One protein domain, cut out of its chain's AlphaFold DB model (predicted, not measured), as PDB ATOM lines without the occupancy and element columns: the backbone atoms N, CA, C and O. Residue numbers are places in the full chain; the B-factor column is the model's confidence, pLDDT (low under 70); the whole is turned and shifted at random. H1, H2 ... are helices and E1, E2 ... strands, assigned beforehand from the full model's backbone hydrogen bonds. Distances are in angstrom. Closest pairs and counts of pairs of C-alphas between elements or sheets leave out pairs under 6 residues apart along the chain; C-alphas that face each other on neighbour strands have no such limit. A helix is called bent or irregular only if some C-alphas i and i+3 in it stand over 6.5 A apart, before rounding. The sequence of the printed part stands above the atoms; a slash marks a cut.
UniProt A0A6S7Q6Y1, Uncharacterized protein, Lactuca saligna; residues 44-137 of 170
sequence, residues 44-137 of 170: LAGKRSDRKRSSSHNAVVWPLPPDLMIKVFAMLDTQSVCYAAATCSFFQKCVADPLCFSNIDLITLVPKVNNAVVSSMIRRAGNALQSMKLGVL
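AT A GLANCE: This is residues 44 to 137 of the 170 residues of an uncharacterized protein of Lactuca saligna (UniProt A0A6S7Q6Y1). A small sheet of two parallel strands, E1 and E2, with helix H6 alongside it, makes one end of the domain, and the long helix H1 stands across the other end. Between these ends lies the helical hairpin of H3 and H4, with H2 packed across H4 and short H5 packed on both H2 and H6; residues 44 to 50 of H1 stick out free. The printed part has 94 residues, with six named helices and two named strands in the order H1 H2 H3 H4 H5 E1 H6 E2, and its class is mostly helix. It is only just compact, close to loose, with a radius of gyration of the C-alphas of 14.7 A and spans of 37 by 33 by 21 A.

IN THESE COORDINATES: E1 is residues 103 to 108, 15.4 A long from C-alpha 103 at (10.811, 48.072, 47.688), and E2 is residues 131 to 136, 16.8 A long, ending with C-alpha 136 at (-3.557, 39.171, 51.423). H6, residues 115 to 128, is 19.6 A long and irregular: C-alphas 124 and 127 are 9.1 A apart. H5 is residues 98 to 101, H4 residues 89 to 95, H3 residues 78 to 87 and H2 residues 66 to 73, with lengths of 5.6, 9.8, 14.9 and 10.4 A. H1, residues 44 to 61, is 26.1 A long from C-alpha 44 at (2.367, 30.196, 18.113).

HOW THE PARTS SIT: E1 and E2 are parallel neighbours at 2 degrees, with N 104 and O 131 2.9 A apart and N 133 and O 104 2.8 A apart, within hydrogen-bond range. E1, H6 and E2 form a strand-helix-strand unit, two parallel neighbour strands with a helix between them in the chain, and its crossover is right-handed. The closest C-alphas of E1 and H6, those of Ile 104 and Met 121, are 7.6 A apart; H6 and E2 are near each other, with 6 pairs of C-alphas within 10 A. H5 touches H6 at Pro 98 and Ala 125, whose C-alphas are 4.4 A apart, and H2 at Cys 100 and Phe 73, 5.4 A between C-alphas. The closest C-alphas of E1 and H3, those of Ile 104 and Thr 78, are 5.8 A apart. H4 is the hub, touching three helices. It forms a helical hairpin with H3, opposite ways at a shallow tilt of 21 degrees, the closest C-alphas being those of Ala 85 and Gln 92, 4.1 A apart. H2 touches H4 at a steep tilt of 65 degrees, the same way, with C-alphas 70 and 94 closest at 5.5 A. H1 touches H4 with residues 55 to 60 alone, at a steep tilt of 66 degrees, the same way; the closest C-alphas are those of Ala 59 and Phe 90, 4.6 A apart. H1 is apart from H2, H5, H6 and both strands. Every O i to N i+4 pair is within hydrogen-bond range in H1, H2, H3 and H4, and 8 of 10 are in H6; H5 is too short for such a pair.

THE WHOLE: The C-alphas farthest apart, those of Gly 46 and Gln 130, are 41.2 A apart. The printed part has no cut and no long link; E1 to H6 is short, and the other links are tight. Mean pLDDT of the printed part is 86.9, and it is under 70 at residues 45 to 56, 58 to 60 and 111.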
ATOM      1  N   LEU A  44       1.830  29.727  16.833       70.56
ATOM      2  CA  LEU A  44       2.367  30.196  18.113       70.56
ATOM      3  C   LEU A  44       3.804  30.716  17.961       70.56
ATOM      4  O   LEU A  44       4.156  31.724  18.579       70.56
ATOM      5  N   ALA A  45       4.625  30.069  17.130       65.25
ATOM      6  CA  ALA A  45       5.973  30.527  16.803       65.25
ATOM      7  C   ALA A  45       5.963  31.856  16.025       65.25
ATOM      8  O   ALA A  45       6.719  32.760  16.382       65.25
ATOM      9  N   GLY A  46       5.069  32.021  15.047       58.75
ATOM     10  CA  GLY A  46       4.869  33.266  14.300       58.75
ATOM     11  C   GLY A  46       4.494  34.431  15.216       58.75
ATOM     12  O   GLY A  46       5.195  35.440  15.252       58.75
ATOM     13  N   LYS A  47       3.494  34.247  16.092       66.44
ATOM     14  CA  LYS A  47       3.120  35.272  17.085       66.44
ATOM     15  C   LYS A  47       4.244  35.608  18.064       66.44
ATOM     16  O   LYS A  47       4.344  36.749  18.514       66.44
ATOM     17  N   ARG A  48       5.092  34.640  18.427       64.69
ATOM     18  CA  ARG A  48       6.293  34.891  19.245       64.69
ATOM     19  C   ARG A  48       7.348  35.683  18.470       64.69
ATOM     20  O   ARG A  48       7.974  36.562  19.059       64.69
ATOM     21  N   SER A  49       7.527  35.398  17.180       60.97
ATOM     22  CA  SER A  49       8.470  36.092  16.295       60.97
ATOM     23  C   SER A  49       8.090  37.562  16.099       60.97
ATOM     24  O   SER A  49       8.910  38.444  16.364       60.97
ATOM     25  N   ASP A  50       6.827  37.837  15.761       61.03
ATOM     26  CA  ASP A  50       6.331  39.205  15.565       61.03
ATOM     27  C   ASP A  50       6.453  40.029  16.850       61.03
ATOM     28  O   ASP A  50       7.003  41.130  16.843       61.03
ATOM     29  N   ARG A  51       6.064  39.448  17.995       61.94
ATOM     30  CA  ARG A  51       6.243  40.074  19.317       61.94
ATOM     31  C   ARG A  51       7.705  40.395  19.614       61.94
ATOM     32  O   ARG A  51       8.000  41.462  20.149       61.94
ATOM     33  N   LYS A  52       8.632  39.498  19.266       64.81
ATOM     34  CA  LYS A  52      10.070  39.707  19.481       64.81
ATOM     35  C   LYS A  52      10.616  40.833  18.597       64.81
ATOM     36  O   LYS A  52      11.432  41.629  19.069       64.81
ATOM     37  N   ARG A  53      10.143  40.938  17.352       65.06
ATOM     38  CA  ARG A  53      10.516  42.018  16.425       65.06
ATOM     39  C   ARG A  53       9.984  43.372  16.896       65.06
ATOM     40  O   ARG A  53      10.770  44.313  16.983       65.06
ATOM     41  N   SER A  54       8.715  43.459  17.300       61.25
ATOM     42  CA  SER A  54       8.133  44.685  17.875       61.25
ATOM     43  C   SER A  54       8.825  45.099  19.176       61.25
ATOM     44  O   SER A  54       9.171  46.261  19.350       61.25
ATOM     45  N   SER A  55       9.122  44.142  20.057       61.66
ATOM     46  CA  SER A  55       9.882  44.365  21.296       61.66
ATOM     47  C   SER A  55      11.293  44.918  21.046       61.66
ATOM     48  O   SER A  55      11.790  45.730  21.827       61.66
ATOM     49  N   SER A  56      11.942  44.506  19.954       61.50
ATOM     50  CA  SER A  56      13.262  45.015  19.559       61.50
ATOM     51  C   SER A  56      13.170  46.402  18.920       61.50
ATOM     52  O   SER A  56      14.013  47.251  19.180       61.50
ATOM     53  N   HIS A  57      12.131  46.670  18.128       70.56
ATOM     54  CA  HIS A  57      11.898  47.999  17.562       70.56
ATOM     55  C   HIS A  57      11.588  49.035  18.656       70.56
ATOM     56  O   HIS A  57      12.204  50.095  18.694       70.56
ATOM     57  N   ASN A  58      10.723  48.690  19.617       64.38
ATOM     58  CA  ASN A  58      10.398  49.552  20.759       64.38
ATOM     59  C   ASN A  58      11.630  49.877  21.615       64.38
ATOM     60  O   ASN A  58      11.725  50.963  22.176       64.38
ATOM     61  N   ALA A  59      12.584  48.944  21.684       63.75
ATOM     62  CA  ALA A  59      13.851  49.134  22.375       63.75
ATOM     63  C   ALA A  59      14.776  50.158  21.700       63.75
ATOM     64  O   ALA A  59      15.506  50.858  22.392       63.75
ATOM     65  N   VAL A  60      14.761  50.233  20.366       65.44
ATOM     66  CA  VAL A  60      15.631  51.129  19.582       65.44
ATOM     67  C   VAL A  60      15.066  52.551  19.511       65.44
ATOM     68  O   VAL A  60      15.828  53.504  19.415       65.44
ATOM     69  N   VAL A  61      13.741  52.700  19.580       74.19
ATOM     70  CA  VAL A  61      13.053  53.999  19.456       74.19
ATOM     71  C   VAL A  61      12.935  54.736  20.799       74.19
ATOM     72  O   VAL A  61      12.559  55.906  20.822       74.19
ATOM     73  N   TRP A  62      13.240  54.087  21.927       80.81
ATOM     74  CA  TRP A  62      13.006  54.699  23.234       80.81
ATOM     75  C   TRP A  62      13.922  55.918  23.464       80.81
ATOM     76  O   TRP A  62      15.142  55.764  23.455       80.81
ATOM     77  N   PRO A  63      13.370  57.126  23.696       81.56
ATOM     78  CA  PRO A  63      14.157  58.363  23.698       81.56
ATOM     79  C   PRO A  63      14.924  58.604  25.006       81.56
ATOM     80  O   PRO A  63      15.730  59.528  25.083       81.56
ATOM     81  N   LEU A  64      14.655  57.816  26.054       85.44
ATOM     82  CA  LEU A  64      15.219  58.027  27.386       85.44
ATOM     83  C   LEU A  64      16.427  57.113  27.649       85.44
ATOM     84  O   LEU A  64      16.353  55.917  27.349       85.44
ATOM     85  N   PRO A  65      17.500  57.631  28.278       89.62
ATOM     86  CA  PRO A  65      18.636  56.817  28.702       89.62
ATOM     87  C   PRO A  65      18.234  55.690  29.674       89.62
ATOM     88  O   PRO A  65      17.305  55.877  30.469       89.62
ATOM     89  N   PRO A  66      18.956  54.549  29.684       91.75
ATOM     90  CA  PRO A  66      18.692  53.439  30.603       91.75
ATOM     91  C   PRO A  66      18.674  53.855  32.077       91.75
ATOM     92  O   PRO A  66      17.752  53.479  32.793       91.75
ATOM     93  N   ASP A  67      19.624  54.689  32.509       93.75
ATOM     94  CA  ASP A  67      19.753  55.119  33.912       93.75
ATOM     95  C   ASP A  67      18.518  55.887  34.399       93.75
ATOM     96  O   ASP A  67      18.041  55.702  35.520       93.75
ATOM     97  N   LEU A  68      17.952  56.725  33.524       94.81
ATOM     98  CA  LEU A  68      16.727  57.456  33.824       94.81
ATOM     99  C   LEU A  68      15.538  56.496  33.933       94.81
ATOM    100  O   LEU A  68      14.729  56.620  34.849       94.81
ATOM    101  N   MET A  69      15.455  55.510  33.037       95.06
ATOM    102  CA  MET A  69      14.400  54.496  33.073       95.06
ATOM    103  C   MET A  69      14.483  53.605  34.312       95.06
ATOM    104  O   MET A  69      13.449  53.315  34.905       95.06
ATOM    105  N   ILE A  70      15.687  53.216  34.740       96.12
ATOM    106  CA  ILE A  70      15.908  52.462  35.985       96.12
ATOM    107  C   ILE A  70      15.358  53.250  37.173       96.12
ATOM    108  O   ILE A  70      14.617  52.702  37.987       96.12
ATOM    109  N   LYS A  71      15.655  54.553  37.240       96.31
ATOM    110  CA  LYS A  71      15.155  55.423  38.309       96.31
ATOM    111  C   LYS A  71      13.633  55.562  38.289       96.31
ATOM    112  O   LYS A  71      13.018  55.523  39.348       96.31
ATOM    113  N   VAL A  72      13.027  55.674  37.104       96.00
ATOM    114  CA  VAL A  72      11.562  55.662  36.956       96.00
ATOM    115  C   VAL A  72      10.990  54.335  37.456       96.00
ATOM    116  O   VAL A  72      10.076  54.340  38.271       96.00
ATOM    117  N   PHE A  73      11.549  53.202  37.029       96.31
ATOM    118  CA  PHE A  73      11.090  51.878  37.452       96.31
ATOM    119  C   PHE A  73      11.274  51.628  38.949       96.31
ATOM    120  O   PHE A  73      10.417  50.997  39.553       96.31
ATOM    121  N   ALA A  74      12.317  52.178  39.572       95.81
ATOM    122  CA  ALA A  74      12.513  52.118  41.020       95.81
ATOM    123  C   ALA A  74      11.440  52.879  41.825       95.81
ATOM    124  O   ALA A  74      11.311  52.654  43.026       95.81
ATOM    125  N   MET A  75      10.671  53.767  41.184       95.25
ATOM    126  CA  MET A  75       9.551  54.490  41.802       95.25
ATOM    127  C   MET A  75       8.187  53.839  41.536       95.25
ATOM    128  O   MET A  75       7.180  54.308  42.065       95.25
ATOM    129  N   LEU A  76       8.132  52.795  40.704       95.44
ATOM    130  CA  LEU A  76       6.897  52.082  40.387       95.44
ATOM    131  C   LEU A  76       6.642  50.944  41.375       95.44
ATOM    132  O   LEU A  76       7.550  50.412  42.012       95.44
ATOM    133  N   ASP A  77       5.383  50.527  41.458       93.31
ATOM    134  CA  ASP A  77       5.010  49.319  42.175       93.31
ATOM    135  C   ASP A  77       5.540  48.059  41.469       93.31
ATOM    136  O   ASP A  77       5.756  48.008  40.253       93.31
ATOM    137  N   THR A  78       5.710  46.994  42.255       93.38
ATOM    138  CA  THR A  78       6.258  45.713  41.790       93.38
ATOM    139  C   THR A  78       5.497  45.140  40.589       93.38
ATOM    140  O   THR A  78       6.108  44.546  39.692       93.38
ATOM    141  N   GLN A  79       4.175  45.314  40.546       92.62
ATOM    142  CA  GLN A  79       3.344  44.795  39.467       92.62
ATOM    143  C   GLN A  79       3.580  45.578  38.169       92.62
ATOM    144  O   GLN A  79       3.828  44.961  37.127       92.62
ATOM    145  N   SER A  80       3.587  46.910  38.232       95.06
ATOM    146  CA  SER A  80       3.885  47.765  37.078       95.06
ATOM    147  C   SER A  80       5.280  47.521  36.507       95.06
ATOM    148  O   SER A  80       5.427  47.417  35.288       95.06
ATOM    149  N   VAL A  81       6.294  47.334  37.359       95.25
ATOM    150  CA  VAL A  81       7.658  46.973  36.924       95.25
ATOM    151  C   VAL A  81       7.661  45.648  36.150       95.25
ATOM    152  O   VAL A  81       8.268  45.539  35.079       95.25
ATOM    153  N   CYS A  82       6.940  44.638  36.645       93.75
ATOM    154  CA  CYS A  82       6.840  43.340  35.976       93.75
ATOM    155  C   CYS A  82       6.110  43.426  34.629       93.75
ATOM    156  O   CYS A  82       6.534  42.785  33.663       93.75
ATOM    157  N   TYR A  83       5.044  44.225  34.537       94.56
ATOM    158  CA  TYR A  83       4.358  44.452  33.267       94.56
ATOM    159  C   TYR A  83       5.245  45.190  32.270       94.56
ATOM    160  O   TYR A  83       5.342  44.750  31.124       94.56
ATOM    161  N   ALA A  84       5.948  46.241  32.701       94.31
ATOM    162  CA  ALA A  84       6.885  46.975  31.857       94.31
ATOM    163  C   ALA A  84       7.941  46.036  31.251       94.31
ATOM    164  O   ALA A  84       8.133  46.034  30.033       94.31
ATOM    165  N   ALA A  85       8.544  45.157  32.056       93.06
ATOM    166  CA  ALA A  85       9.532  44.181  31.584       93.06
ATOM    167  C   ALA A  85       8.989  43.210  30.515       93.06
ATOM    168  O   ALA A  85       9.753  42.740  29.672       93.06
ATOM    169  N   ALA A  86       7.687  42.911  30.517       90.88
ATOM    170  CA  ALA A  86       7.061  42.040  29.520       90.88
ATOM    171  C   ALA A  86       6.767  42.744  28.180       90.88
ATOM    172  O   ALA A  86       6.518  42.066  27.181       90.88
ATOM    173  N   THR A  87       6.790  44.083  28.134       88.19
ATOM    174  CA  THR A  87       6.434  44.850  26.926       88.19
ATOM    175  C   THR A  87       7.533  44.856  25.869       88.19
ATOM    176  O   THR A  87       7.253  44.693  24.678       88.19
ATOM    177  N   CYS A  88       8.789  45.056  26.277       86.50
ATOM    178  CA  CYS A  88       9.912  45.147  25.358       86.50
ATOM    179  C   CYS A  88      11.245  44.749  26.002       86.50
ATOM    180  O   CYS A  88      11.434  44.805  27.217       86.50
ATOM    181  N   SER A  89      12.201  44.372  25.155       88.69
ATOM    182  CA  SER A  89      13.520  43.896  25.578       88.69
ATOM    183  C   SER A  89      14.381  44.988  26.217       88.69
ATOM    184  O   SER A  89      15.242  44.678  27.036       88.69
ATOM    185  N   PHE A  90      14.146  46.260  25.883       91.69
ATOM    186  CA  PHE A  90      14.819  47.385  26.532       91.69
ATOM    187  C   PHE A  90      14.362  47.542  27.978       91.69
ATOM    188  O   PHE A  90      15.200  47.557  28.872       91.69
ATOM    189  N   PHE A  91      13.051  47.537  28.233       93.62
ATOM    190  CA  PHE A  91      12.541  47.600  29.605       93.62
ATOM    191  C   PHE A  91      12.965  46.385  30.405       93.62
ATOM    192  O   PHE A  91      13.380  46.537  31.545       93.62
ATOM    193  N   GLN A  92      12.955  45.195  29.800       94.00
ATOM    194  CA  GLN A  92      13.475  44.000  30.454       94.00
ATOM    195  C   GLN A  92      14.937  44.165  30.899       94.00
ATOM    196  O   GLN A  92      15.294  43.703  31.980       94.00
ATOM    197  N   LYS A  93      15.781  44.819  30.088       93.62
ATOM    198  CA  LYS A  93      17.177  45.109  30.445       93.62
ATOM    199  C   LYS A  93      17.283  46.144  31.562       93.62
ATOM    200  O   LYS A  93      18.068  45.931  32.473       93.62
ATOM    201  N   CYS A  94      16.495  47.217  31.518       94.50
ATOM    202  CA  CYS A  94      16.500  48.232  32.576       94.50
ATOM    203  C   CYS A  94      15.990  47.659  33.908       94.50
ATOM    204  O   CYS A  94      16.609  47.859  34.941       94.50
ATOM    205  N   VAL A  95      14.910  46.873  33.888       95.69
ATOM    206  CA  VAL A  95      14.346  46.214  35.081       95.69
ATOM    207  C   VAL A  95      15.278  45.141  35.658       95.69
ATOM    208  O   VAL A  95      15.098  44.725  36.795       95.69
ATOM    209  N   ALA A  96      16.283  44.671  34.914       94.94
ATOM    210  CA  ALA A  96      17.281  43.756  35.467       94.94
ATOM    211  C   ALA A  96      18.172  44.417  36.537       94.94
ATOM    212  O   ALA A  96      18.874  43.696  37.247       94.94
ATOM    213  N   ASP A  97      18.143  45.750  36.653       96.88
ATOM    214  CA  ASP A  97      18.837  46.475  37.707       96.88
ATOM    215  C   ASP A  97      18.198  46.214  39.092       96.88
ATOM    216  O   ASP A  97      16.972  46.316  39.238       96.88
ATOM    217  N   PRO A  98      18.996  45.901  40.131       96.75
ATOM    218  CA  PRO A  98      18.480  45.621  41.469       96.75
ATOM    219  C   PRO A  98      17.670  46.764  42.100       96.75
ATOM    220  O   PRO A  98      16.765  46.503  42.898       96.75
ATOM    221  N   LEU A  99      17.942  48.025  41.739       96.56
ATOM    222  CA  LEU A  99      17.248  49.195  42.290       96.56
ATOM    223  C   LEU A  99      15.750  49.193  41.964       96.56
ATOM    224  O   LEU A  99      14.952  49.683  42.770       96.56
ATOM    225  N   CYS A 100      15.355  48.579  40.841       96.62
ATOM    226  CA  CYS A 100      13.954  48.424  40.440       96.62
ATOM    227  C   CYS A 100      13.142  47.534  41.395       96.62
ATOM    228  O   CYS A 100      11.917  47.509  41.317       96.62
ATOM    229  N   PHE A 101      13.811  46.805  42.292       96.94
ATOM    230  CA  PHE A 101      13.193  45.924  43.280       96.94
ATOM    231  C   PHE A 101      13.622  46.272  44.713       96.94
ATOM    232  O   PHE A 101      13.578  45.418  45.595       96.94
ATOM    233  N   SER A 102      14.022  47.521  44.970       96.50
ATOM    234  CA  SER A 102      14.406  47.960  46.318       96.50
ATOM    235  C   SER A 102      13.248  47.885  47.322       96.50
ATOM    236  O   SER A 102      13.446  47.508  48.475       96.50
ATOM    237  N   ASN A 103      12.023  48.169  46.881       95.81
ATOM    238  CA  ASN A 103      10.811  48.072  47.688       95.81
ATOM    239  C   ASN A 103       9.818  47.145  46.989       95.81
ATOM    240  O   ASN A 103       9.289  47.466  45.926       95.81
ATOM    241  N   ILE A 104       9.594  45.971  47.576       95.56
ATOM    242  CA  ILE A 104       8.788  44.914  46.969       95.56
ATOM    243  C   ILE A 104       7.440  44.838  47.672       95.56
ATOM    244  O   ILE A 104       7.386  44.656  48.887       95.56
ATOM    245  N   ASP A 105       6.352  44.926  46.910       93.75
ATOM    246  CA  ASP A 105       4.995  44.751  47.424       93.75
ATOM    247  C   ASP A 105       4.301  43.602  46.693       93.75
ATOM    248  O   ASP A 105       4.093  43.637  45.479       93.75
ATOM    249  N   LEU A 106       3.998  42.547  47.445       92.00
ATOM    250  CA  LEU A 106       3.300  41.356  46.975       92.00
ATOM    251  C   LEU A 106       1.973  41.171  47.718       92.00
ATOM    252  O   LEU A 106       1.476  40.048  47.814       92.00
ATOM    253  N   ILE A 107       1.401  42.250  48.260       90.31
ATOM    254  CA  ILE A 107       0.052  42.223  48.814       90.31
ATOM    255  C   ILE A 107      -0.939  42.051  47.661       90.31
ATOM    256  O   ILE A 107      -1.083  42.916  46.800       90.31
ATOM    257  N   THR A 108      -1.641  40.921  47.637       83.44
ATOM    258  CA  THR A 108      -2.621  40.612  46.587       83.44
ATOM    259  C   THR A 108      -3.986  40.301  47.187       83.44
ATOM    260  O   THR A 108      -4.084  39.731  48.266       83.44
ATOM    261  N   LEU A 109      -5.070  40.632  46.478       78.69
ATOM    262  CA  LEU A 109      -6.446  40.299  46.899       78.69
ATOM    263  C   LEU A 109      -6.679  38.789  47.059       78.69
ATOM    264  O   LEU A 109      -7.535  38.355  47.819       78.69
ATOM    265  N   VAL A 110      -5.920  37.983  46.317       73.75
ATOM    266  CA  VAL A 110      -5.982  36.522  46.364       73.75
ATOM    267  C   VAL A 110      -4.599  36.000  46.748       73.75
ATOM    268  O   VAL A 110      -3.630  36.409  46.102       73.75
ATOM    269  N   PRO A 111      -4.465  35.098  47.737       67.75
ATOM    270  CA  PRO A 111      -3.190  34.480  48.093       67.75
ATOM    271  C   PRO A 111      -2.701  33.592  46.948       67.75
ATOM    272  O   PRO A 111      -3.045  32.417  46.845       67.75
ATOM    273  N   LYS A 112      -1.919  34.179  46.042       77.50
ATOM    274  CA  LYS A 112      -1.369  33.486  44.866       77.50
ATOM    275  C   LYS A 112       0.151  33.604  44.762       77.50
ATOM    276  O   LYS A 112       0.771  32.989  43.895       77.50
ATOM    277  N   VAL A 113       0.764  34.384  45.643       85.94
ATOM    278  CA  VAL A 113       2.210  34.585  45.666       85.94
ATOM    279  C   VAL A 113       2.857  33.369  46.328       85.94
ATOM    280  O   VAL A 113       2.629  33.094  47.500       85.94
ATOM    281  N   ASN A 114       3.639  32.615  45.555       90.69
ATOM    282  CA  ASN A 114       4.324  31.413  46.027       90.69
ATOM    283  C   ASN A 114       5.765  31.716  46.486       90.69
ATOM    284  O   ASN A 114       6.357  32.732  46.114       90.69
ATOM    285  N   ASN A 115       6.364  30.790  47.240       92.94
ATOM    286  CA  ASN A 115       7.737  30.933  47.743       92.94
ATOM    287  C   ASN A 115       8.775  31.087  46.621       92.94
ATOM    288  O   ASN A 115       9.804  31.731  46.821       92.94
ATOM    289  N   ALA A 116       8.517  30.534  45.432       94.31
ATOM    290  CA  ALA A 116       9.409  30.671  44.284       94.31
ATOM    291  C   ALA A 116       9.419  32.107  43.736       94.31
ATOM    292  O   ALA A 116      10.485  32.631  43.413       94.31
ATOM    293  N   VAL A 117       8.260  32.768  43.685       92.69
ATOM    294  CA  VAL A 117       8.125  34.177  43.306       92.69
ATOM    295  C   VAL A 117       8.852  35.031  44.331       92.69
ATOM    296  O   VAL A 117       9.740  35.778  43.930       92.69
ATOM    297  N   VAL A 118       8.573  34.845  45.626       94.19
ATOM    298  CA  VAL A 118       9.251  35.578  46.712       94.19
ATOM    299  C   VAL A 118      10.771  35.411  46.617       94.19
ATOM    300  O   VAL A 118      11.495  36.398  46.529       94.19
ATOM    301  N   SER A 119      11.260  34.174  46.500       95.75
ATOM    302  CA  SER A 119      12.695  33.888  46.348       95.75
ATOM    303  C   SER A 119      13.287  34.534  45.091       95.75
ATOM    304  O   SER A 119      14.408  35.039  45.113       95.75
ATOM    305  N   SER A 120      12.542  34.553  43.980       95.00
ATOM    306  CA  SER A 120      12.987  35.196  42.737       95.00
ATOM    307  C   SER A 120      13.058  36.719  42.845       95.00
ATOM    308  O   SER A 120      13.896  37.328  42.183       95.00
ATOM    309  N   MET A 121      12.174  37.320  43.641       95.50
ATOM    310  CA  MET A 121      12.083  38.760  43.858       95.50
ATOM    311  C   MET A 121      13.213  39.226  44.779       95.50
ATOM    312  O   MET A 121      13.938  40.150  44.422       95.50
ATOM    313  N   ILE A 122      13.470  38.486  45.864       96.12
ATOM    314  CA  ILE A 122      14.639  38.692  46.734       96.12
ATOM    315  C   ILE A 122      15.938  38.570  45.927       96.12
ATOM    316  O   ILE A 122      16.803  39.438  46.003       96.12
ATOM    317  N   ARG A 123      16.065  37.528  45.093       96.62
ATOM    318  CA  ARG A 123      17.262  37.335  44.259       96.62
ATOM    319  C   ARG A 123      17.476  38.469  43.257       96.62
ATOM    320  O   ARG A 123      18.620  38.798  42.973       96.62
ATOM    321  N   ARG A 124      16.400  39.032  42.699       94.94
ATOM    322  CA  ARG A 124      16.485  40.167  41.769       94.94
ATOM    323  C   ARG A 124      16.921  41.452  42.467       94.94
ATOM    324  O   ARG A 124      17.755  42.161  41.925       94.94
ATOM    325  N   ALA A 125      16.393  41.718  43.658       96.44
ATOM    326  CA  ALA A 125      16.758  42.892  44.445       96.44
ATOM    327  C   ALA A 125      18.175  42.811  45.032       96.44
ATOM    328  O   ALA A 125      18.817  43.837  45.236       96.44
ATOM    329  N   GLY A 126      18.678  41.606  45.312       96.31
ATOM    330  CA  GLY A 126      20.032  41.413  45.826       96.31
ATOM    331  C   GLY A 126      20.300  42.243  47.086       96.31
ATOM    332  O   GLY A 126      19.520  42.221  48.036       96.31
ATOM    333  N   ASN A 127      21.401  42.994  47.083       96.25
ATOM    334  CA  ASN A 127      21.785  43.897  48.173       96.25
ATOM    335  C   ASN A 127      21.021  45.236  48.179       96.25
ATOM    336  O   ASN A 127      21.181  46.009  49.119       96.25
ATOM    337  N   ALA A 128      20.212  45.519  47.155       96.88
ATOM    338  CA  ALA A 128      19.403  46.728  47.070       96.88
ATOM    339  C   ALA A 128      18.032  46.583  47.753       96.88
ATOM    340  O   ALA A 128      17.290  47.563  47.818       96.88
ATOM    341  N   LEU A 129      17.681  45.390  48.258       96.88
ATOM    342  CA  LEU A 129      16.417  45.151  48.956       96.88
ATOM    343  C   LEU A 129      16.347  45.962  50.259       96.88
ATOM    344  O   LEU A 129      17.118  45.733  51.186       96.88
ATOM    345  N   GLN A 130      15.384  46.875  50.336       96.56
ATOM    346  CA  GLN A 130      15.127  47.733  51.495       96.56
ATOM    347  C   GLN A 130      13.871  47.306  52.250       96.56
ATOM    348  O   GLN A 130      13.856  47.303  53.479       96.56
ATOM    349  N   SER A 131      12.810  46.928  51.533       95.50
ATOM    350  CA  SER A 131      11.575  46.456  52.155       95.50
ATOM    351  C   SER A 131      10.874  45.394  51.312       95.50
ATOM    352  O   SER A 131      10.957  45.390  50.082       95.50
ATOM    353  N   MET A 132      10.173  44.478  51.984       94.62
ATOM    354  CA  MET A 132       9.311  43.491  51.341       94.62
ATOM    355  C   MET A 132       8.005  43.359  52.122       94.62
ATOM    356  O   MET A 132       8.012  43.007  53.302       94.62
ATOM    357  N   LYS A 133       6.885  43.622  51.451       93.94
ATOM    358  CA  LYS A 133       5.535  43.454  51.984       93.94
ATOM    359  C   LYS A 133       4.907  42.207  51.382       93.94
ATOM    360  O   LYS A 133       4.834  42.062  50.163       93.94
ATOM    361  N   LEU A 134       4.457  41.312  52.250       91.25
ATOM    362  CA  LEU A 134       3.713  40.112  51.889       91.25
ATOM    363  C   LEU A 134       2.368  40.177  52.600       91.25
ATOM    364  O   LEU A 134       2.315  40.488  53.790       91.25
ATOM    365  N   GLY A 135       1.286  39.868  51.900       87.88
ATOM    366  CA  GLY A 135      -0.020  39.848  52.534       87.88
ATOM    367  C   GLY A 135      -1.136  39.491  51.576       87.88
ATOM    368  O   GLY A 135      -0.958  39.428  50.360       87.88
ATOM    369  N   VAL A 136      -2.304  39.267  52.159       85.19
ATOM    370  CA  VAL A 136      -3.557  39.171  51.423       85.19
ATOM    371  C   VAL A 136      -4.367  40.389  51.810       85.19
ATOM    372  O   VAL A 136      -4.604  40.604  53.000       85.19
ATOM    373  N   LEU A 137      -4.753  41.207  50.833       79.50
ATOM    374  CA  LEU A 137      -5.668  42.301  51.131       79.50
ATOM    375  C   LEU A 137      -7.011  41.670  51.528       79.50
ATOM    376  O   LEU A 137      -7.477  40.790  50.796       79.50
TER     377      LEU A 137